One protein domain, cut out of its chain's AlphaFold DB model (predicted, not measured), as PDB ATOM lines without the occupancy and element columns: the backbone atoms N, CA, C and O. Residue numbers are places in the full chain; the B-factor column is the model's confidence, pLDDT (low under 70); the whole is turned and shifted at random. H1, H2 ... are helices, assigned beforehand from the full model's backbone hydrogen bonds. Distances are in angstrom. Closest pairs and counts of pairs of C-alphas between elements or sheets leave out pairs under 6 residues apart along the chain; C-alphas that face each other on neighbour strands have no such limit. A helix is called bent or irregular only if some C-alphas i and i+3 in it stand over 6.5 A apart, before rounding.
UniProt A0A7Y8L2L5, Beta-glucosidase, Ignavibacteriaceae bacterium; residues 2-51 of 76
ATOM      1  N   LYS A   2     230.015 145.960 185.180       96.88
ATOM      2  CA  LYS A   2     228.870 145.225 184.587       96.88
ATOM      3  C   LYS A   2     227.536 145.988 184.655       96.88
ATOM      4  O   LYS A   2     226.920 146.230 183.627       96.88
ATOM      5  N   ASN A   3     227.163 146.463 185.844       96.69
ATOM      6  CA  ASN A   3     225.939 147.246 186.033       96.69
ATOM      7  C   ASN A   3     225.898 148.539 185.192       96.69
ATOM      8  O   ASN A   3     224.854 148.878 184.644       96.69
ATOM      9  N   PHE A   4     227.033 149.237 185.059       96.12
ATOM     10  CA  PHE A   4     227.128 150.462 184.259       96.12
ATOM     11  C   PHE A   4     226.912 150.167 182.778       96.12
ATOM     12  O   PHE A   4     226.182 150.900 182.119       96.12
ATOM     13  N   ASN A   5     227.477 149.067 182.277       96.31
ATOM     14  CA  ASN A   5     227.291 148.641 180.890       96.31
ATOM     15  C   ASN A   5     225.839 148.271 180.603       96.31
ATOM     16  O   ASN A   5     225.267 148.758 179.632       96.31
ATOM     17  N   GLU A   6     225.237 147.454 181.467       97.50
ATOM     18  CA  GLU A   6     223.869 146.966 181.281       97.50
ATOM     19  C   GLU A   6     222.834 148.090 181.364       97.50
ATOM     20  O   GLU A   6     221.916 148.137 180.550       97.50
ATOM     21  N   LYS A   7     222.974 149.009 182.328       96.81
ATOM     22  CA  LYS A   7     221.972 150.061 182.556       96.81
ATOM     23  C   LYS A   7     222.219 151.330 181.753       96.81
ATOM     24  O   LYS A   7     221.262 151.964 181.318       96.81
ATOM     25  N   TYR A   8     223.481 151.719 181.579       96.81
ATOM     26  CA  TYR A   8     223.838 153.048 181.084       96.81
ATOM     27  C   TYR A   8     224.888 153.036 179.966       96.81
ATOM     28  O   TYR A   8     225.317 154.103 179.529       96.81
ATOM     29  N   GLY A   9     225.294 151.861 179.467       95.25
ATOM     30  CA  GLY A   9     226.432 151.716 178.556       95.25
ATOM     31  C   GLY A   9     226.340 152.597 177.312       95.25
ATOM     32  O   GLY A   9     227.324 153.222 176.936       95.25
ATOM     33  N   LYS A  10     225.137 152.754 176.740       95.31
ATOM     34  CA  LYS A  10     224.893 153.637 175.586       95.31
ATOM     35  C   LYS A  10     225.303 155.093 175.839       95.31
ATOM     36  O   LYS A  10     225.697 155.776 174.892       95.31
ATOM     37  N   TRP A  11     225.172 155.587 177.069       96.19
ATOM     38  CA  TRP A  11     225.491 156.970 177.432       96.19
ATOM     39  C   TRP A  11     226.876 157.106 178.049       96.19
ATOM     40  O   TRP A  11     227.545 158.093 177.765       96.19
ATOM     41  N   LEU A  12     227.310 156.116 178.834       96.62
ATOM     42  CA  LEU A  12     228.584 156.186 179.540       96.62
ATOM     43  C   LEU A  12     229.775 155.765 178.691       96.62
ATOM     44  O   LEU A  12     230.824 156.371 178.836       96.62
ATOM     45  N   TRP A  13     229.644 154.744 177.838       95.94
ATOM     46  CA  TRP A  13     230.769 154.216 177.068       95.94
ATOM     47  C   TRP A  13     230.842 154.865 175.688       95.94
ATOM     48  O   TRP A  13     229.933 154.718 174.863       95.94
ATOM     49  N   LYS A  14     231.923 155.602 175.455       94.62
ATOM     50  CA  LYS A  14     232.153 156.441 174.278       94.62
ATOM     51  C   LYS A  14     233.595 156.247 173.779       94.62
ATOM     52  O   LYS A  14     234.219 155.232 174.076       94.62
ATOM     53  N   GLU A  15     234.097 157.179 172.974       95.50
ATOM     54  CA  GLU A  15     235.391 157.096 172.280       95.50
ATOM     55  C   GLU A  15     236.578 156.732 173.190       95.50
ATOM     56  O   GLU A  15     237.363 155.859 172.827       95.50
ATOM     57  N   TYR A  16     236.671 157.323 174.388       96.44
ATOM     58  CA  TYR A  16     237.782 157.088 175.327       96.44
ATOM     59  C   TYR A  16     237.406 156.227 176.542       96.44
ATOM     60  O   TYR A  16     238.103 156.235 177.551       96.44
ATOM     61  N   GLY A  17     236.316 155.461 176.450       95.38
ATOM     62  CA  GLY A  17     235.814 154.637 177.547       95.38
ATOM     63  C   GLY A  17     234.667 155.304 178.299       95.38
ATOM     64  O   GLY A  17     233.767 155.868 177.673       95.38
ATOM     65  N   TYR A  18     234.652 155.187 179.629       96.94
ATOM     66  CA  TYR A  18     233.598 155.790 180.444       96.94
ATOM     67  C   TYR A  18     233.766 157.308 180.530       96.94
ATOM     68  O   TYR A  18     234.854 157.784 180.836       96.94
ATOM     69  N   VAL A  19     232.689 158.062 180.315       97.00
ATOM     70  CA  VAL A  19     232.660 159.501 180.621       97.00
ATOM     71  C   VAL A  19     232.909 159.749 182.108       97.00
ATOM     72  O   VAL A  19     232.661 158.881 182.945       97.00
ATOM     73  N   ASP A  20     233.366 160.955 182.417       97.62
ATOM     74  CA  ASP A  20     233.832 161.349 183.747       97.62
ATOM     75  C   ASP A  20     232.796 161.147 184.872       97.62
ATOM     76  O   ASP A  20     233.091 160.585 185.926       97.62
ATOM     77  N   ALA A  21     231.543 161.542 184.631       97.62
ATOM     78  CA  ALA A  21     230.487 161.468 185.634       97.62
ATOM     79  C   ALA A  21     229.087 161.366 185.016       97.62
ATOM     80  O   ALA A  21     228.861 161.673 183.842       97.62
ATOM     81  N   PHE A  22     228.110 160.956 185.827       97.44
ATOM     82  CA  PHE A  22     226.698 160.942 185.450       97.44
ATOM     83  C   PHE A  22     225.782 161.039 186.675       97.44
ATOM     84  O   PHE A  22     226.155 160.657 187.782       97.44
ATOM     85  N   ASN A  23     224.561 161.529 186.465       98.06
ATOM     86  CA  ASN A  23     223.499 161.586 187.464       98.06
ATOM     87  C   ASN A  23     222.170 161.130 186.827       98.06
ATOM     88  O   ASN A  23     221.499 161.930 186.165       98.06
ATOM     89  N   PRO A  24     221.760 159.864 187.037       95.69
ATOM     90  CA  PRO A  24     220.519 159.327 186.484       95.69
ATOM     91  C   PRO A  24     219.255 160.048 186.963       95.69
ATOM     92  O   PRO A  24     218.309 160.162 186.190       95.69
ATOM     93  N   THR A  25     219.235 160.564 188.197       97.94
ATOM     94  CA  THR A  25     218.081 161.293 188.758       97.94
ATOM     95  C   THR A  25     217.801 162.585 187.990       97.94
ATOM     96  O   THR A  25     216.653 163.008 187.896       97.94
ATOM     97  N   LEU A  26     218.838 163.191 187.403       98.06
ATOM     98  CA  LEU A  26     218.741 164.404 186.585       98.06
ATOM     99  C   LEU A  26     218.832 164.131 185.076       98.06
ATOM    100  O   LEU A  26     218.900 165.075 184.295       98.06
ATOM    101  N   ASN A  27     218.869 162.860 184.656       95.94
ATOM    102  CA  ASN A  27     219.130 162.458 183.270       95.94
ATOM    103  C   ASN A  27     220.365 163.160 182.662       95.94
ATOM    104  O   ASN A  27     220.367 163.570 181.498       95.94
ATOM    105  N   TRP A  28     221.413 163.332 183.470       97.69
ATOM    106  CA  TRP A  28     222.628 164.042 183.085       97.69
ATOM    107  C   TRP A  28     223.798 163.073 182.931       97.69
ATOM    108  O   TRP A  28     224.031 162.215 183.783       97.69
ATOM    109  N   PHE A  29     224.549 163.242 181.848       97.50
ATOM    110  CA  PHE A  29     225.736 162.462 181.522       97.50
ATOM    111  C   PHE A  29     226.813 163.431 181.050       97.50
ATOM    112  O   PHE A  29     226.542 164.254 180.166       97.50
ATOM    113  N   ASN A  30     228.007 163.350 181.639       96.88
ATOM    114  CA  ASN A  30     229.109 164.214 181.245       96.88
ATOM    115  C   ASN A  30     229.488 163.937 179.777       96.88
ATOM    116  O   ASN A  30     229.369 162.811 179.289       96.88
ATOM    117  N   LYS A  31     229.898 164.979 179.053       95.31
ATOM    118  CA  LYS A  31     230.383 164.885 177.666       95.31
ATOM    119  C   LYS A  31     231.907 164.875 177.588       95.31
ATOM    120  O   LYS A  31     232.454 164.643 176.514       95.31
ATOM    121  N   GLU A  32     232.561 165.165 178.704       95.88
ATOM    122  CA  GLU A  32     234.002 165.320 178.803       95.88
ATOM    123  C   GLU A  32     234.658 164.072 179.395       95.88
ATOM    124  O   GLU A  32     234.021 163.230 180.040       95.88
ATOM    125  N   TYR A  33     235.966 163.995 179.172       97.50
ATOM    126  CA  TYR A  33     236.852 163.041 179.814       97.50
ATOM    127  C   TYR A  33     237.966 163.822 180.479       97.50
ATOM    128  O   TYR A  33     238.565 164.707 179.865       97.50
ATOM    129  N   ILE A  34     238.273 163.453 181.711       97.38
ATOM    130  CA  ILE A  34     239.343 164.075 182.468       97.38
ATOM    131  C   ILE A  34     240.485 163.066 182.582       97.38
ATOM    132  O   ILE A  34     240.305 161.930 183.019       97.38
ATOM    133  N   GLY A  35     241.686 163.468 182.159       97.25
ATOM    134  CA  GLY A  35     242.844 162.570 182.115       97.25
ATOM    135  C   GLY A  35     243.210 161.976 183.479       97.25
ATOM    136  O   GLY A  35     243.616 160.816 183.545       97.25
ATOM    137  N   ILE A  36     243.014 162.737 184.563       97.94
ATOM    138  CA  ILE A  36     243.261 162.262 185.932       97.94
ATOM    139  C   ILE A  36     242.229 161.238 186.420       97.94
ATOM    140  O   ILE A  36     242.526 160.536 187.376       97.94
ATOM    141  N   ASP A  37     241.087 161.084 185.746       97.75
ATOM    142  CA  ASP A  37     240.073 160.070 186.067       97.75
ATOM    143  C   ASP A  37     240.227 158.831 185.171       97.75
ATOM    144  O   ASP A  37     240.194 157.687 185.636       97.75
ATOM    145  N   GLN A  38     240.513 159.043 183.883       97.56
ATOM    146  CA  GLN A  38     240.738 157.957 182.921       97.56
ATOM    147  C   GLN A  38     242.050 157.207 183.173       97.56
ATOM    148  O   GLN A  38     242.097 155.976 183.109       97.56
ATOM    149  N   GLY A  39     243.124 157.948 183.456       97.81
ATOM    150  CA  GLY A  39     244.464 157.396 183.639       97.81
ATOM    151  C   GLY A  39     244.504 156.351 184.753       97.81
ATOM    152  O   GLY A  39     244.838 155.195 184.481       97.81
ATOM    153  N   PRO A  40     244.110 156.698 185.993       98.25
ATOM    154  CA  PRO A  40     244.082 155.745 187.093       98.25
ATOM    155  C   PRO A  40     243.183 154.543 186.826       98.25
ATOM    156  O   PRO A  40     243.573 153.433 187.175       98.25
ATOM    157  N   MET A  41     242.030 154.709 186.166       97.44
ATOM    158  CA  MET A  41     241.176 153.571 185.808       97.44
ATOM    159  C   MET A  41     241.946 152.532 184.979       97.44
ATOM    160  O   MET A  41     241.944 151.351 185.327       97.44
ATOM    161  N   LEU A  42     242.650 152.960 183.927       97.31
ATOM    162  CA  LEU A  42     243.439 152.058 183.086       97.31
ATOM    163  C   LEU A  42     244.624 151.445 183.849       97.31
ATOM    164  O   LEU A  42     244.807 150.225 183.825       97.31
ATOM    165  N   LEU A  43     245.405 152.273 184.551       98.44
ATOM    166  CA  LEU A  43     246.591 151.822 185.290       98.44
ATOM    167  C   LEU A  43     246.225 150.817 186.389       98.44
ATOM    168  O   LEU A  43     246.934 149.834 186.593       98.44
ATOM    169  N   MET A  44     245.104 151.033 187.077       98.56
ATOM    170  CA  MET A  44     244.668 150.165 188.168       98.56
ATOM    171  C   MET A  44     244.049 148.860 187.670       98.56
ATOM    172  O   MET A  44     244.234 147.832 188.321       98.56
ATOM    173  N   ILE A  45     243.391 148.854 186.504       98.38
ATOM    174  CA  ILE A  45     242.983 147.601 185.850       98.38
ATOM    175  C   ILE A  45     244.216 146.753 185.530       98.38
ATOM    176  O   ILE A  45     244.222 145.556 185.815       98.38
ATOM    177  N   GLU A  46     245.271 147.348 184.973       98.62
ATOM    178  CA  GLU A  46     246.477 146.587 184.636       98.62
ATOM    179  C   GLU A  46     247.243 146.130 185.886       98.62
ATOM    180  O   GLU A  46     247.668 144.977 185.961       98.62
ATOM    181  N   ASN A  47     247.327 146.969 186.922       98.50
ATOM    182  CA  ASN A  47     247.883 146.554 188.211       98.50
ATOM    183  C   ASN A  47     247.114 145.385 188.832       98.50
ATOM    184  O   ASN A  47     247.735 144.472 189.364       98.50
ATOM    185  N   PHE A  48     245.785 145.367 188.725       98.38
ATOM    186  CA  PHE A  48     244.992 144.230 189.189       98.38
ATOM    187  C   PHE A  48     245.295 142.946 188.401       98.38
ATOM    188  O   PHE A  48     245.347 141.865 188.984       98.38
ATOM    189  N   ARG A  49     245.494 143.045 187.081       98.62
ATOM    190  CA  ARG A  49     245.723 141.877 186.216       98.62
ATOM    191  C   ARG A  49     247.120 141.284 186.371       98.62
ATOM    192  O   ARG A  49     247.250 140.063 186.361       98.62
ATOM    193  N   THR A  50     248.148 142.127 186.446       98.31
ATOM    194  CA  THR A  50     249.553 141.690 186.354       98.31
ATOM    195  C   THR A  50     250.489 142.380 187.346       98.31
ATOM    196  O   THR A  50     251.633 141.957 187.511       98.31
ATOM    197  N   GLY A  51     250.045 143.465 187.984       97.88
ATOM    198  CA  GLY A  51     250.899 144.318 188.808       97.88
ATOM    199  C   GLY A  51     251.917 145.140 188.012       97.88
ATOM    200  O   GLY A  51     252.862 145.635 188.615       97.88
TER     201      GLY A  51
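What this domain is: This is residues 2 to 51 of the 76 residues of the protein "Beta-glucosidase" of Ignavibacteriaceae bacterium (UniProt A0A7Y8L2L5). Two helices, a short irregular H1 and a longer H2, stand apart with a long looping link between them, residues 13 to 34, which makes two small turns. The last part of H2, residues 44 to 50, sticks out as a free arm, and the longest extent runs from the turn at Leu 26 to the far end of this arm. The printed part has 50 residues, with two named helices in the order H1, H2 and no named strand; the class is all helix. It is only just loose, close to compact, with a radius of gyration of the C-alphas of 12.1 A, and its outline is elongated, with spans of 38 by 22 by 18 A.

How they stand to each other: H1, residues 2 to 12, and H2, residues 35 to 50, are apart, with no C-alpha of the one within 8 A of the other. In the link between them, residues 13 to 14 are paired with residues 17 to 18, antiparallel. Farther along, residues 22 to 23 are paired with residues 28 to 29, also antiparallel. Of the O i to N i+4 pairs, 5 of 7 are within hydrogen-bond range in H1 and 10 of 12 in H2.

Where its parts are: H1 begins at C-alpha 2, (228.870, 145.225, 184.587), and measures 12.1 A from first to last C-alpha. It is irregular: C-alphas 7 and 10 are 8.4 A apart. H2 runs 22.3 A from C-alpha 35, (242.844, 162.570, 182.115), to C-alpha 50, (249.553, 141.690, 186.354).

The domain as a whole: The two C-alphas farthest apart, those of Leu 26 and Thr 50, are separated by 38.3 A. The printed part has no cut, and the link from H1 to H2, 22 residues, is long. The mean pLDDT of the printed part is 97.1, and no printed residue is under 70.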